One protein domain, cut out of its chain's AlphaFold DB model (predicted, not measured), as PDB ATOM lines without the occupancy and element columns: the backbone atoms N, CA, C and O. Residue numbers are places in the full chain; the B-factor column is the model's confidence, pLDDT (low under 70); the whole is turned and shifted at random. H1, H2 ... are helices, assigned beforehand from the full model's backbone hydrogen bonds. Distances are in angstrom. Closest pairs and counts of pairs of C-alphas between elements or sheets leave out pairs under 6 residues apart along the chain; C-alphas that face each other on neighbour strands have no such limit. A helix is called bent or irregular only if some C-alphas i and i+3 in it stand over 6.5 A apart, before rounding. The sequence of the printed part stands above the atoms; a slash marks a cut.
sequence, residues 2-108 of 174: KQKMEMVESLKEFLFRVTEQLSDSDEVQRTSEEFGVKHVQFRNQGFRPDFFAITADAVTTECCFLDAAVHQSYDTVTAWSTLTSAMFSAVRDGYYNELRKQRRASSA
ATOM      1  N   LYS A   2     145.933 191.538 134.532       81.12
ATOM      2  CA  LYS A   2     147.289 191.930 134.074       81.12
ATOM      3  C   LYS A   2     148.157 192.589 135.158       81.12
ATOM      4  O   LYS A   2     149.176 192.033 135.525       81.12
ATOM      5  N   GLN A   3     147.671 193.661 135.780       82.94
ATOM      6  CA  GLN A   3     148.402 194.357 136.849       82.94
ATOM      7  C   GLN A   3     148.727 193.469 138.062       82.94
ATOM      8  O   GLN A   3     149.806 193.552 138.634       82.94
ATOM      9  N   LYS A   4     147.796 192.589 138.461       85.88
ATOM     10  CA  LYS A   4     148.051 191.613 139.533       85.88
ATOM     11  C   LYS A   4     149.215 190.694 139.153       85.88
ATOM     12  O   LYS A   4     150.052 190.410 139.997       85.88
ATOM     13  N   MET A   5     149.245 190.233 137.905       90.12
ATOM     14  CA  MET A   5     150.302 189.364 137.392       90.12
ATOM     15  C   MET A   5     151.651 190.089 137.363       90.12
ATOM     16  O   MET A   5     152.618 189.551 137.882       90.12
ATOM     17  N   GLU A   6     151.679 191.341 136.902       89.88
ATOM     18  CA  GLU A   6     152.877 192.194 136.917       89.88
ATOM     19  C   GLU A   6     153.423 192.409 138.338       89.88
ATOM     20  O   GLU A   6     154.626 192.306 138.560       89.88
ATOM     21  N   MET A   7     152.557 192.650 139.332       89.44
ATOM     22  CA  MET A   7     152.991 192.781 140.733       89.44
ATOM     23  C   MET A   7     153.554 191.470 141.288       89.44
ATOM     24  O   MET A   7     154.548 191.482 142.010       89.44
ATOM     25  N   VAL A   8     152.940 190.333 140.946       92.50
ATOM     26  CA  VAL A   8     153.429 189.008 141.356       92.50
ATOM     27  C   VAL A   8     154.777 188.697 140.707       92.50
ATOM     28  O   VAL A   8     155.675 188.208 141.384       92.50
ATOM     29  N   GLU A   9     154.940 188.983 139.416       94.94
ATOM     30  CA  GLU A   9     156.211 188.817 138.704       94.94
ATOM     31  C   GLU A   9     157.293 189.729 139.282       94.94
ATOM     32  O   GLU A   9     158.393 189.261 139.563       94.94
ATOM     33  N   SER A  10     156.959 190.991 139.564       95.38
ATOM     34  CA  SER A  10     157.881 191.931 140.199       95.38
ATOM     35  C   SER A  10     158.316 191.465 141.590       95.38
ATOM     36  O   SER A  10     159.498 191.560 141.911       95.38
ATOM     37  N   LEU A  11     157.394 190.933 142.404       96.69
ATOM     38  CA  LEU A  11     157.723 190.369 143.714       96.69
ATOM     39  C   LEU A  11     158.655 189.160 143.577       96.69
ATOM     40  O   LEU A  11     159.648 189.076 144.290       96.69
ATOM     41  N   LYS A  12     158.375 188.244 142.642       96.25
ATOM     42  CA  LYS A  12     159.235 187.078 142.386       96.25
ATOM     43  C   LYS A  12     160.641 187.488 141.963       96.25
ATOM     44  O   LYS A  12     161.609 186.962 142.496       96.25
ATOM     45  N   GLU A  13     160.744 188.423 141.023       97.12
ATOM     46  CA  GLU A  13     162.025 188.927 140.529       97.12
ATOM     47  C   GLU A  13     162.826 189.604 141.650       97.12
ATOM     48  O   GLU A  13     164.030 189.390 141.769       97.12
ATOM     49  N   PHE A  14     162.157 190.381 142.508       97.81
ATOM     50  CA  PHE A  14     162.767 190.974 143.696       97.81
ATOM     51  C   PHE A  14     163.317 189.913 144.655       97.81
ATOM     52  O   PHE A  14     164.491 189.976 145.017       97.81
ATOM     53  N   LEU A  15     162.494 188.931 145.034       97.31
ATOM     54  CA  LEU A  15     162.910 187.866 145.948       97.31
ATOM     55  C   LEU A  15     164.087 187.072 145.369       97.31
ATOM     56  O   LEU A  15     165.048 186.815 146.084       97.31
ATOM     57  N   PHE A  16     164.049 186.756 144.072       96.62
ATOM     58  CA  PHE A  16     165.128 186.041 143.395       96.62
ATOM     59  C   PHE A  16     166.448 186.826 143.428       96.62
ATOM     60  O   PHE A  16     167.462 186.287 143.871       96.62
ATOM     61  N   ARG A  17     166.429 188.118 143.068       96.69
ATOM     62  CA  ARG A  17     167.626 188.976 143.131       96.69
ATOM     63  C   ARG A  17     168.226 189.041 144.532       96.69
ATOM     64  O   ARG A  17     169.438 188.942 144.677       96.69
ATOM     65  N   VAL A  18     167.387 189.181 145.561       96.69
ATOM     66  CA  VAL A  18     167.871 189.194 146.949       96.69
ATOM     67  C   VAL A  18     168.519 187.860 147.309       96.69
ATOM     68  O   VAL A  18     169.605 187.854 147.881       96.69
ATOM     69  N   THR A  19     167.906 186.735 146.933       94.12
ATOM     70  CA  THR A  19     168.482 185.410 147.213       94.12
ATOM     71  C   THR A  19     169.806 185.154 146.486       94.12
ATOM     72  O   THR A  19     170.649 184.435 147.017       94.12
ATOM     73  N   GLU A  20     170.039 185.765 145.320       95.56
ATOM     74  CA  GLU A  20     171.330 185.699 144.615       95.56
ATOM     75  C   GLU A  20     172.429 186.542 145.286       95.56
ATOM     76  O   GLU A  20     173.615 186.284 145.083       95.56
ATOM     77  N   GLN A  21     172.049 187.540 146.090       93.62
ATOM     78  CA  GLN A  21     172.945 188.564 146.641       93.62
ATOM     79  C   GLN A  21     173.075 188.500 148.170       93.62
ATOM     80  O   GLN A  21     173.582 189.437 148.773       93.62
ATOM     81  N   LEU A  22     172.669 187.404 148.826       93.81
ATOM     82  CA  LEU A  22     172.609 187.311 150.299       93.81
ATOM     83  C   LEU A  22     173.934 187.595 151.032       93.81
ATOM     84  O   LEU A  22     173.913 187.939 152.211       93.81
ATOM     85  N   SER A  23     175.072 187.448 150.353       94.12
ATOM     86  CA  SER A  23     176.401 187.737 150.909       94.12
ATOM     87  C   SER A  23     176.771 189.226 150.888       94.12
ATOM     88  O   SER A  23     177.761 189.605 151.509       94.12
ATOM     89  N   ASP A  24     176.017 190.055 150.165       96.12
ATOM     90  CA  ASP A  24     176.245 191.490 150.006       96.12
ATOM     91  C   ASP A  24     175.055 192.262 150.592       96.12
ATOM     92  O   ASP A  24     174.010 192.441 149.960       96.12
ATOM     93  N   SER A  25     175.204 192.706 151.842       95.19
ATOM     94  CA  SER A  25     174.141 193.422 152.552       95.19
ATOM     95  C   SER A  25     173.768 194.746 151.888       95.19
ATOM     96  O   SER A  25     172.600 195.137 151.940       95.19
ATOM     97  N   ASP A  26     174.734 195.422 151.263       97.12
ATOM     98  CA  ASP A  26     174.519 196.726 150.642       97.12
ATOM     99  C   ASP A  26     173.693 196.568 149.360       97.12
ATOM    100  O   ASP A  26     172.739 197.319 149.134       97.12
ATOM    101  N   GLU A  27     173.980 195.542 148.553       97.12
ATOM    102  CA  GLU A  27     173.180 195.222 147.366       97.12
ATOM    103  C   GLU A  27     171.784 194.681 147.724       97.12
ATOM    104  O   GLU A  27     170.797 195.071 147.088       97.12
ATOM    105  N   VAL A  28     171.637 193.888 148.797       97.81
ATOM    106  CA  VAL A  28     170.310 193.481 149.310       97.81
ATOM    107  C   VAL A  28     169.489 194.696 149.742       97.81
ATOM    108  O   VAL A  28     168.306 194.801 149.387       97.81
ATOM    109  N   GLN A  29     170.093 195.633 150.480       98.19
ATOM    110  CA  GLN A  29     169.430 196.870 150.891       98.19
ATOM    111  C   GLN A  29     169.024 197.700 149.669       98.19
ATOM    112  O   GLN A  29     167.858 198.077 149.540       98.19
ATOM    113  N   ARG A  30     169.952 197.939 148.741       98.19
ATOM    114  CA  ARG A  30     169.710 198.717 147.523       98.19
ATOM    115  C   ARG A  30     168.594 198.116 146.666       98.19
ATOM    116  O   ARG A  30     167.686 198.837 146.250       98.19
ATOM    117  N   THR A  31     168.634 196.807 146.418       98.25
ATOM    118  CA  THR A  31     167.610 196.084 145.646       98.25
ATOM    119  C   THR A  31     166.237 196.182 146.319       98.25
ATOM    120  O   THR A  31     165.218 196.380 145.648       98.25
ATOM    121  N   SER A  32     166.204 196.114 147.652       98.50
ATOM    122  CA  SER A  32     164.986 196.281 148.452       98.50
ATOM    123  C   SER A  32     164.425 197.703 148.369       98.50
ATOM    124  O   SER A  32     163.232 197.887 148.113       98.50
ATOM    125  N   GLU A  33     165.269 198.725 148.505       98.62
ATOM    126  CA  GLU A  33     164.854 200.120 148.342       98.62
ATOM    127  C   GLU A  33     164.300 200.378 146.933       98.62
ATOM    128  O   GLU A  33     163.234 200.983 146.793       98.62
ATOM    129  N   GLU A  34     164.961 199.872 145.886       98.25
ATOM    130  CA  GLU A  34     164.512 200.013 144.496       98.25
ATOM    131  C   GLU A  34     163.122 199.394 144.276       98.25
ATOM    132  O   GLU A  34     162.265 199.980 143.602       98.25
ATOM    133  N   PHE A  35     162.860 198.232 144.878       98.31
ATOM    134  CA  PHE A  35     161.537 197.616 144.853       98.31
ATOM    135  C   PHE A  35     160.481 198.528 145.496       98.31
ATOM    136  O   PHE A  35     159.419 198.755 144.909       98.31
ATOM    137  N   GLY A  36     160.787 199.128 146.649       97.94
ATOM    138  CA  GLY A  36     159.921 200.103 147.319       97.94
ATOM    139  C   GLY A  36     159.637 201.354 146.485       97.94
ATOM    140  O   GLY A  36     158.484 201.780 146.369       97.94
ATOM    141  N   VAL A  37     160.666 201.907 145.836       98.19
ATOM    142  CA  VAL A  37     160.566 203.065 144.926       98.19
ATOM    143  C   VAL A  37     159.555 202.788 143.809       98.19
ATOM    144  O   VAL A  37     158.653 203.598 143.571       98.19
ATOM    145  N   LYS A  38     159.642 201.615 143.164       96.12
ATOM    146  CA  LYS A  38     158.735 201.203 142.074       96.12
ATOM    147  C   LYS A  38     157.269 201.152 142.507       96.12
ATOM    148  O   LYS A  38     156.388 201.350 141.675       96.12
ATOM    149  N   HIS A  39     156.978 200.934 143.789       95.50
ATOM    150  CA  HIS A  39     155.604 200.823 144.287       95.50
ATOM    151  C   HIS A  39     154.916 202.171 144.534       95.50
ATOM    152  O   HIS A  39     153.686 202.225 144.636       95.50
ATOM    153  N   VAL A  40     155.655 203.287 144.571       96.06
ATOM    154  CA  VAL A  40     155.065 204.624 144.766       96.06
ATOM    155  C   VAL A  40     154.076 204.984 143.650       96.06
ATOM    156  O   VAL A  40     153.088 205.677 143.904       96.06
ATOM    157  N   GLN A  41     154.267 204.457 142.436       92.75
ATOM    158  CA  GLN A  41     153.356 204.679 141.304       92.75
ATOM    159  C   GLN A  41     151.920 204.193 141.570       92.75
ATOM    160  O   GLN A  41     150.962 204.730 141.011       92.75
ATOM    161  N   PHE A  42     151.744 203.219 142.469       92.62
ATOM    162  CA  PHE A  42     150.437 202.660 142.808       92.62
ATOM    163  C   PHE A  42     149.712 203.441 143.912       92.62
ATOM    164  O   PHE A  42     148.564 203.124 144.228       92.62
ATOM    165  N   ARG A  43     150.313 204.498 144.491       93.19
ATOM    166  CA  ARG A  43     149.679 205.255 145.593       93.19
ATOM    167  C   ARG A  43     148.323 205.840 145.192       93.19
ATOM    168  O   ARG A  43     147.383 205.820 145.978       93.19
ATOM    169  N   ASN A  44     148.206 206.340 143.958       90.94
ATOM    170  CA  ASN A  44     146.976 206.965 143.458       90.94
ATOM    171  C   ASN A  44     145.858 205.935 143.221       90.94
ATOM    172  O   ASN A  44     144.721 206.310 142.962       90.94
ATOM    173  N   GLN A  45     146.187 204.646 143.324       91.31
ATOM    174  CA  GLN A  45     145.273 203.513 143.212       91.31
ATOM    175  C   GLN A  45     144.938 202.917 144.592       91.31
ATOM    176  O   GLN A  45     144.332 201.854 144.673       91.31
ATOM    177  N   GLY A  46     145.341 203.582 145.683       91.88
ATOM    178  CA  GLY A  46     145.062 203.155 147.055       91.88
ATOM    179  C   GLY A  46     146.111 202.231 147.676       91.88
ATOM    180  O   GLY A  46     145.874 201.702 148.760       91.88
ATOM    181  N   PHE A  47     147.273 202.033 147.039       93.62
ATOM    182  CA  PHE A  47     148.362 201.256 147.639       93.62
ATOM    183  C   PHE A  47     148.855 201.906 148.942       93.62
ATOM    184  O   PHE A  47     149.171 203.099 148.961       93.62
ATOM    185  N   ARG A  48     148.957 201.112 150.016       94.38
ATOM    186  CA  ARG A  48     149.443 201.540 151.334       94.38
ATOM    187  C   ARG A  48     150.738 200.799 151.687       94.38
ATOM    188  O   ARG A  48     150.806 199.593 151.457       94.38
ATOM    189  N   PRO A  49     151.732 201.469 152.296       94.94
ATOM    190  CA  PRO A  49     152.981 200.822 152.703       94.94
ATOM    191  C   PRO A  49     152.777 199.707 153.745       94.94
ATOM    192  O   PRO A  49     153.594 198.798 153.811       94.94
ATOM    193  N   ASP A  50     151.670 199.709 154.494       96.19
ATOM    194  CA  ASP A  50     151.301 198.628 155.425       96.19
ATOM    195  C   ASP A  50     151.175 197.260 154.732       96.19
ATOM    196  O   ASP A  50     151.382 196.225 155.363       96.19
ATOM    197  N   PHE A  51     150.887 197.225 153.423       95.94
ATOM    198  CA  PHE A  51     150.853 195.974 152.665       95.94
ATOM    199  C   PHE A  51     152.218 195.285 152.608       95.94
ATOM    200  O   PHE A  51     152.266 194.063 152.488       95.94
ATOM    201  N   PHE A  52     153.321 196.022 152.750       97.38
ATOM    202  CA  PHE A  52     154.651 195.425 152.828       97.38
ATOM    203  C   PHE A  52     154.856 194.610 154.101       97.38
ATOM    204  O   PHE A  52     155.503 193.576 154.025       97.38
ATOM    205  N   ALA A  53     154.272 195.015 155.233       96.75
ATOM    206  CA  ALA A  53     154.358 194.230 156.465       96.75
ATOM    207  C   ALA A  53     153.641 192.882 156.297       96.75
ATOM    208  O   ALA A  53     154.232 191.833 156.510       96.75
ATOM    209  N   ILE A  54     152.416 192.914 155.762       97.19
ATOM    210  CA  ILE A  54     151.639 191.699 155.474       97.19
ATOM    211  C   ILE A  54     152.367 190.813 154.448       97.19
ATOM    212  O   ILE A  54     152.361 189.588 154.555       97.19
ATOM    213  N   THR A  55     153.015 191.425 153.452       97.06
ATOM    214  CA  THR A  55     153.808 190.690 152.456       97.06
ATOM    215  C   THR A  55     155.038 190.045 153.095       97.06
ATOM    216  O   THR A  55     155.340 188.902 152.772       97.06
ATOM    217  N   ALA A  56     155.720 190.732 154.015       97.69
ATOM    218  CA  ALA A  56     156.866 190.191 154.741       97.69
ATOM    219  C   ALA A  56     156.477 188.966 155.574       97.69
ATOM    220  O   ALA A  56     157.151 187.940 155.493       97.69
ATOM    221  N   ASP A  57     155.364 189.041 156.306       97.25
ATOM    222  CA  ASP A  57     154.854 187.930 157.116       97.25
ATOM    223  C   ASP A  57     154.512 186.716 156.243       97.25
ATOM    224  O   ASP A  57     154.894 185.583 156.555       97.25
ATOM    225  N   ALA A  58     153.845 186.954 155.110       97.38
ATOM    226  CA  ALA A  58     153.509 185.906 154.152       97.38
ATOM    227  C   ALA A  58     154.764 185.268 153.539       97.38
ATOM    228  O   ALA A  58     154.883 184.047 153.532       97.38
ATOM    229  N   VAL A  59     155.730 186.074 153.078       96.75
ATOM    230  CA  VAL A  59     156.998 185.575 152.515       96.75
ATOM    231  C   VAL A  59     157.768 184.767 153.553       96.75
ATOM    232  O   VAL A  59     158.212 183.666 153.251       96.75
ATOM    233  N   THR A  60     157.878 185.272 154.783       96.50
ATOM    234  CA  THR A  60     158.546 184.568 155.886       96.50
ATOM    235  C   THR A  60     157.909 183.205 156.116       96.50
ATOM    236  O   THR A  60     158.602 182.195 156.159       96.50
ATOM    237  N   THR A  61     156.580 183.171 156.212       95.56
ATOM    238  CA  THR A  61     155.819 181.945 156.460       95.56
ATOM    239  C   THR A  61     156.032 180.914 155.350       95.56
ATOM    240  O   THR A  61     156.374 179.768 155.634       95.56
ATOM    241  N   GLU A  62     155.892 181.317 154.086       95.19
ATOM    242  CA  GLU A  62     156.071 180.422 152.937       95.19
ATOM    243  C   GLU A  62     157.520 179.923 152.815       95.19
ATOM    244  O   GLU A  62     157.745 178.730 152.614       95.19
ATOM    245  N   CYS A  63     158.516 180.795 153.002       93.88
ATOM    246  CA  CYS A  63     159.926 180.402 152.981       93.88
ATOM    247  C   CYS A  63     160.260 179.410 154.106       93.88
ATOM    248  O   CYS A  63     160.899 178.393 153.845       93.88
ATOM    249  N   CYS A  64     159.762 179.638 155.325       93.69
ATOM    250  CA  CYS A  64     159.916 178.696 156.433       93.69
ATOM    251  C   CYS A  64     159.285 177.332 156.131       93.69
ATOM    252  O   CYS A  64     159.881 176.305 156.450       93.69
ATOM    253  N   PHE A  65     158.096 177.300 155.518       91.44
ATOM    254  CA  PHE A  65     157.440 176.043 155.154       91.44
ATOM    255  C   PHE A  65     158.212 175.261 154.091       91.44
ATOM    256  O   PHE A  65     158.322 174.040 154.200       91.44
ATOM    257  N   LEU A  66     158.768 175.947 153.090       92.12
ATOM    258  CA  LEU A  66     159.590 175.313 152.059       92.12
ATOM    259  C   LEU A  66     160.908 174.766 152.629       92.12
ATOM    260  O   LEU A  66     161.372 173.710 152.202       92.12
ATOM    261  N   ASP A  67     161.483 175.455 153.613       90.81
ATOM    262  CA  ASP A  67     162.770 175.108 154.223       90.81
ATOM    263  C   ASP A  67     162.659 174.058 155.348       90.81
ATOM    264  O   ASP A  67     163.628 173.385 155.704       90.81
ATOM    265  N   ALA A  68     161.450 173.848 155.883       83.81
ATOM    266  CA  ALA A  68     161.176 172.885 156.952       83.81
ATOM    267  C   ALA A  68     161.478 171.419 156.575       83.81
ATOM    268  O   ALA A  68     161.581 170.567 157.456       83.81
ATOM    269  N   ALA A  69     161.618 171.112 155.282       82.12
ATOM    270  CA  ALA A  69     162.023 169.790 154.803       82.12
ATOM    271  C   ALA A  69     163.547 169.556 154.854       82.12
ATOM    272  O   ALA A  69     163.989 168.421 154.669       82.12
ATOM    273  N   VAL A  70     164.344 170.608 155.074       87.31
ATOM    274  CA  VAL A  70     165.813 170.578 154.981       87.31
ATOM    275  C   VAL A  70     166.466 170.924 156.319       87.31
ATOM    276  O   VAL A  70     167.409 170.252 156.737       87.31
ATOM    277  N   HIS A  71     165.948 171.936 157.017       89.75
ATOM    278  CA  HIS A  71     166.562 172.498 158.219       89.75
ATOM    279  C   HIS A  71     165.623 172.457 159.438       89.75
ATOM    280  O   HIS A  71     164.409 172.291 159.322       89.75
ATOM    281  N   GLN A  72     166.193 172.605 160.640       84.25
ATOM    282  CA  GLN A  72     165.430 172.636 161.894       84.25
ATOM    283  C   GLN A  72     164.552 173.890 161.980       84.25
ATOM    284  O   GLN A  72     165.012 174.999 161.718       84.25
ATOM    285  N   SER A  73     163.303 173.728 162.425       82.44
ATOM    286  CA  SER A  73     162.279 174.783 162.358       82.44
ATOM    287  C   SER A  73     162.636 176.074 163.104       82.44
ATOM    288  O   SER A  73     162.197 177.148 162.712       82.44
ATOM    289  N   TYR A  74     163.401 175.996 164.194       84.44
ATOM    290  CA  TYR A  74     163.784 177.185 164.959       84.44
ATOM    291  C   TYR A  74     164.817 178.048 164.216       84.44
ATOM    292  O   TYR A  74     164.678 179.274 164.149       84.44
ATOM    293  N   ASP A  75     165.823 177.403 163.624       86.12
ATOM    294  CA  ASP A  75     166.899 178.086 162.905       86.12
ATOM    295  C   ASP A  75     166.362 178.728 161.619       86.12
ATOM    296  O   ASP A  75     166.693 179.877 161.320       86.12
ATOM    297  N   THR A  76     165.456 178.042 160.909       91.12
ATOM    298  CA  THR A  76     164.818 178.578 159.696       91.12
ATOM    299  C   THR A  76     163.947 179.789 159.997       91.12
ATOM    300  O   THR A  76     164.091 180.819 159.343       91.12
ATOM    301  N   VAL A  77     163.090 179.713 161.021       92.25
ATOM    302  CA  VAL A  77     162.230 180.839 161.411       92.25
ATOM    303  C   VAL A  77     163.066 182.056 161.771       92.25
ATOM    304  O   VAL A  77     162.758 183.158 161.322       92.25
ATOM    305  N   THR A  78     164.141 181.869 162.534       94.06
ATOM    306  CA  THR A  78     165.024 182.968 162.937       94.06
ATOM    307  C   THR A  78     165.727 183.596 161.732       94.06
ATOM    308  O   THR A  78     165.725 184.822 161.590       94.06
ATOM    309  N   ALA A  79     166.286 182.776 160.840       94.44
ATOM    310  CA  ALA A  79     166.993 183.245 159.652       94.44
ATOM    311  C   ALA A  79     166.061 183.996 158.688       94.44
ATOM    312  O   ALA A  79     166.324 185.153 158.351       94.44
ATOM    313  N   TRP A  80     164.940 183.377 158.304       95.31
ATOM    314  CA  TRP A  80     163.985 183.974 157.372       95.31
ATOM    315  C   TRP A  80     163.344 185.233 157.940       95.31
ATOM    316  O   TRP A  80     163.283 186.230 157.230       95.31
ATOM    317  N   SER A  81     162.955 185.238 159.220       96.06
ATOM    318  CA  SER A  81     162.366 186.426 159.858       96.06
ATOM    319  C   SER A  81     163.350 187.594 159.920       96.06
ATOM    320  O   SER A  81     162.957 188.744 159.734       96.06
ATOM    321  N   THR A  82     164.636 187.317 160.163       96.50
ATOM    322  CA  THR A  82     165.683 188.350 160.173       96.50
ATOM    323  C   THR A  82     165.873 188.939 158.778       96.50
ATOM    324  O   THR A  82     165.853 190.160 158.611       96.50
ATOM    325  N   LEU A  83     166.000 188.075 157.768       96.62
ATOM    326  CA  LEU A  83     166.193 188.479 156.379       96.62
ATOM    327  C   LEU A  83     165.001 189.293 155.855       96.62
ATOM    328  O   LEU A  83     165.182 190.407 155.365       96.62
ATOM    329  N   THR A  84     163.775 188.784 155.996       97.50
ATOM    330  CA  THR A  84     162.574 189.475 155.508       97.50
ATOM    331  C   THR A  84     162.326 190.780 156.255       97.50
ATOM    332  O   THR A  84     161.941 191.767 155.628       97.50
ATOM    333  N   SER A  85     162.608 190.843 157.560       97.56
ATOM    334  CA  SER A  85     162.526 192.092 158.328       97.56
ATOM    335  C   SER A  85     163.491 193.152 157.800       97.56
ATOM    336  O   SER A  85     163.093 194.311 157.649       97.56
ATOM    337  N   ALA A  86     164.733 192.769 157.487       97.31
ATOM    338  CA  ALA A  86     165.723 193.668 156.900       97.31
ATOM    339  C   ALA A  86     165.283 194.143 155.504       97.31
ATOM    340  O   ALA A  86     165.185 195.348 155.262       97.31
ATOM    341  N   MET A  87     164.911 193.206 154.625       97.88
ATOM    342  CA  MET A  87     164.422 193.489 153.271       97.88
ATOM    343  C   MET A  87     163.228 194.445 153.285       97.88
ATOM    344  O   MET A  87     163.267 195.513 152.683       97.88
ATOM    345  N   PHE A  88     162.148 194.097 153.989       98.31
ATOM    346  CA  PHE A  88     160.908 194.870 153.943       98.31
ATOM    347  C   PHE A  88     160.966 196.166 154.761       98.31
ATOM    348  O   PHE A  88     160.164 197.076 154.526       98.31
ATOM    349  N   SER A  89     161.933 196.314 155.669       98.38
ATOM    350  CA  SER A  89     162.264 197.626 156.236       98.38
ATOM    351  C   SER A  89     162.891 198.531 155.175       98.38
ATOM    352  O   SER A  89     162.352 199.610 154.932       98.38
ATOM    353  N   ALA A  90     163.896 198.047 154.438       98.50
ATOM    354  CA  ALA A  90     164.498 198.783 153.324       98.50
ATOM    355  C   ALA A  90     163.491 199.086 152.190       98.50
ATOM    356  O   ALA A  90     163.477 200.187 151.642       98.50
ATOM    357  N   VAL A  91     162.561 198.168 151.888       98.69
ATOM    358  CA  VAL A  91     161.450 198.425 150.946       98.69
ATOM    359  C   VAL A  91     160.605 199.623 151.396       98.69
ATOM    360  O   VAL A  91     160.287 200.504 150.590       98.69
ATOM    361  N   ARG A  92     160.235 199.691 152.682       98.25
ATOM    362  CA  ARG A  92     159.475 200.833 153.218       98.25
ATOM    363  C   ARG A  92     160.291 202.121 153.151       98.25
ATOM    364  O   ARG A  92     159.741 203.152 152.757       98.25
ATOM    365  N   ASP A  93     161.581 202.063 153.465       98.38
ATOM    366  CA  ASP A  93     162.472 203.221 153.381       98.38
ATOM    367  C   ASP A  93     162.556 203.762 151.952       98.38
ATOM    368  O   ASP A  93     162.298 204.949 151.735       98.38
ATOM    369  N   GLY A  94     162.786 202.900 150.958       98.38
ATOM    370  CA  GLY A  94     162.771 203.266 149.540       98.38
ATOM    371  C   GLY A  94     161.455 203.926 149.112       98.38
ATOM    372  O   GLY A  94     161.458 204.994 148.489       98.38
ATOM    373  N   TYR A  95     160.317 203.358 149.527       98.44
ATOM    374  CA  TYR A  95     158.991 203.922 149.262       98.44
ATOM    375  C   TYR A  95     158.831 205.339 149.849       98.44
ATOM    376  O   TYR A  95     158.419 206.277 149.155       98.44
ATOM    377  N   TYR A  96     159.178 205.535 151.126       97.69
ATOM    378  CA  TYR A  96     159.063 206.842 151.779       97.69
ATOM    379  C   TYR A  96     160.082 207.862 151.251       97.69
ATOM    380  O   TYR A  96     159.759 209.052 151.140       97.69
ATOM    381  N   ASN A  97     161.295 207.427 150.911       97.75
ATOM    382  CA  ASN A  97     162.348 208.253 150.315       97.75
ATOM    383  C   ASN A  97     161.894 208.839 148.980       97.75
ATOM    384  O   ASN A  97     161.974 210.057 148.774       97.75
ATOM    385  N   GLU A  98     161.338 208.001 148.110       97.56
ATOM    386  CA  GLU A  98     160.817 208.432 146.818       97.56
ATOM    387  C   GLU A  98     159.600 209.354 146.982       97.56
ATOM    388  O   GLU A  98     159.538 210.414 146.356       97.56
ATOM    389  N   LEU A  99     158.682 209.062 147.909       95.19
ATOM    390  CA  LEU A  99     157.547 209.950 148.176       95.19
ATOM    391  C   LEU A  99     157.999 211.344 148.657       95.19
ATOM    392  O   LEU A  99     157.446 212.371 148.250       95.19
ATOM    393  N   ARG A 100     159.044 211.408 149.495       95.25
ATOM    394  CA  ARG A 100     159.676 212.672 149.914       95.25
ATOM    395  C   ARG A 100     160.340 213.399 148.745       95.25
ATOM    396  O   ARG A 100     160.269 214.626 148.675       95.25
ATOM    397  N   LYS A 101     160.996 212.674 147.839       94.00
ATOM    398  CA  LYS A 101     161.623 213.232 146.632       94.00
ATOM    399  C   LYS A 101     160.580 213.828 145.682       94.00
ATOM    400  O   LYS A 101     160.745 214.976 145.277       94.00
ATOM    401  N   GLN A 102     159.477 213.125 145.427       91.56
ATOM    402  CA  GLN A 102     158.377 213.613 144.586       91.56
ATOM    403  C   GLN A 102     157.771 214.913 145.120       91.56
ATOM    404  O   GLN A 102     157.560 215.846 144.348       91.56
ATOM    405  N   ARG A 103     157.567 215.026 146.442       88.50
ATOM    406  CA  ARG A 103     157.075 216.271 147.062       88.50
ATOM    407  C   ARG A 103     158.016 217.453 146.832       88.50
ATOM    408  O   ARG A 103     157.561 218.532 146.460       88.50
ATOM    409  N   ARG A 104     159.326 217.252 147.011       87.06
ATOM    410  CA  ARG A 104     160.341 218.295 146.774       87.06
ATOM    411  C   ARG A 104     160.385 218.723 145.308       87.06
ATOM    412  O   ARG A 104     160.418 219.917 145.039       87.06
ATOM    413  N   ALA A 105     160.311 217.768 144.380       79.69
ATOM    414  CA  ALA A 105     160.248 218.055 142.948       79.69
ATOM    415  C   ALA A 105     158.984 218.853 142.579       79.69
ATOM    416  O   ALA A 105     159.072 219.834 141.847       79.69
ATOM    417  N   SER A 106     157.826 218.496 143.149       74.94
ATOM    418  CA  SER A 106     156.575 219.238 142.933       74.94
ATOM    419  C   SER A 106     156.548 220.619 143.601       74.94
ATOM    420  O   SER A 106     155.853 221.509 143.127       74.94
ATOM    421  N   SER A 107     157.314 220.821 144.678       62.47
ATOM    422  CA  SER A 107     157.393 222.097 145.402       62.47
ATOM    423  C   SER A 107     158.368 223.099 144.770       62.47
ATOM    424  O   SER A 107     158.323 224.277 145.118       62.47
ATOM    425  N   ALA A 108     159.254 222.662 143.870       60.78
ATOM    426  CA  ALA A 108     160.285 223.504 143.256       60.78
ATOM    427  C   ALA A 108     159.782 224.365 142.074       60.78
ATOM    428  O   ALA A 108     160.552 225.131 141.498       60.78
TER     429      ALA A 108
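What this domain is: This is residues 2 to 108 of the 174 residues of an uncharacterized protein of Enterobius vermicularis (UniProt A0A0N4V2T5). Two helical hairpins, H1 with H2 and H3 with H4, are packed crosswise: H2 crosses the long helix H4 at a steep angle, with H1 beside H2 and H3 alongside the earlier part of H4. H4 makes the longest axis, and its last residues, 103 to 107, stick out with residue 108 beyond the rest. The printed part has 107 residues with four named helices in the order H1, H2, H3, H4 and no named strand; the class is all helix. The whole is compact, with a radius of gyration of the C-alphas of 15.1 A, yet its outline is elongated, with spans of 54 by 31 by 21 A.

Where its parts are: H1 is residues 2 to 20, 27.0 A from first to last C-alpha, and begins at C-alpha 2 at (147.289, 191.930, 134.074). H2 is residues 25 to 45, 32.0 A long, with a kink of 25 degrees near residue 39. It is irregular: C-alphas 41 and 44 are 7.1 A apart. H3 is residues 50 to 67, 26.2 A long, and begins at C-alpha 50 at (151.301, 198.628, 155.425). H4, the longest helix, is residues 73 to 107, 50.5 A long, and ends at C-alpha 107 at (157.393, 222.097, 145.402).

How they stand to each other: H1 and H2 form a helical hairpin and run opposite ways at a shallow tilt of 11 degrees. They touch with residues 14 to 18 of H1 and 28 to 35 of H2 alone; their closest C-alphas, those of Val 18 and Val 28, are 5.5 A apart. H2 touches H4 with 37 pairs of C-alphas within 8 A, at a steep tilt of 56 degrees, the same way. H4 touches H2 with residues 86 to 99 alone, and the closest C-alphas of the two helices, those of Glu 33 and Gly 94, are 4.0 A apart. H3 and H4 form the second helical hairpin, touching at a shallow tilt of 27 degrees, opposite ways; their closest C-alphas, those of Thr 60 and Trp 80, are 5.7 A apart. With 2 of these 3 pairs of helices at a shallow tilt, the packing is only just mostly aligned. H1 and H4 are near each other, while H3 is apart from H1 and from H2. In H1, H3 and H4 every O i to N i+4 pair is within hydrogen-bond range; in H2 11 of 17 are.

The domain as a whole: The two C-alphas farthest apart, those of Ala 69 and Ala 108, are 55.0 A apart. The printed part has no cut, and its three links are tight. Residues 103 to 108, of which 103 to 107 belong to H4, stand free. The mean pLDDT of the printed part is 93.4; residues 107 to 108 are under 70.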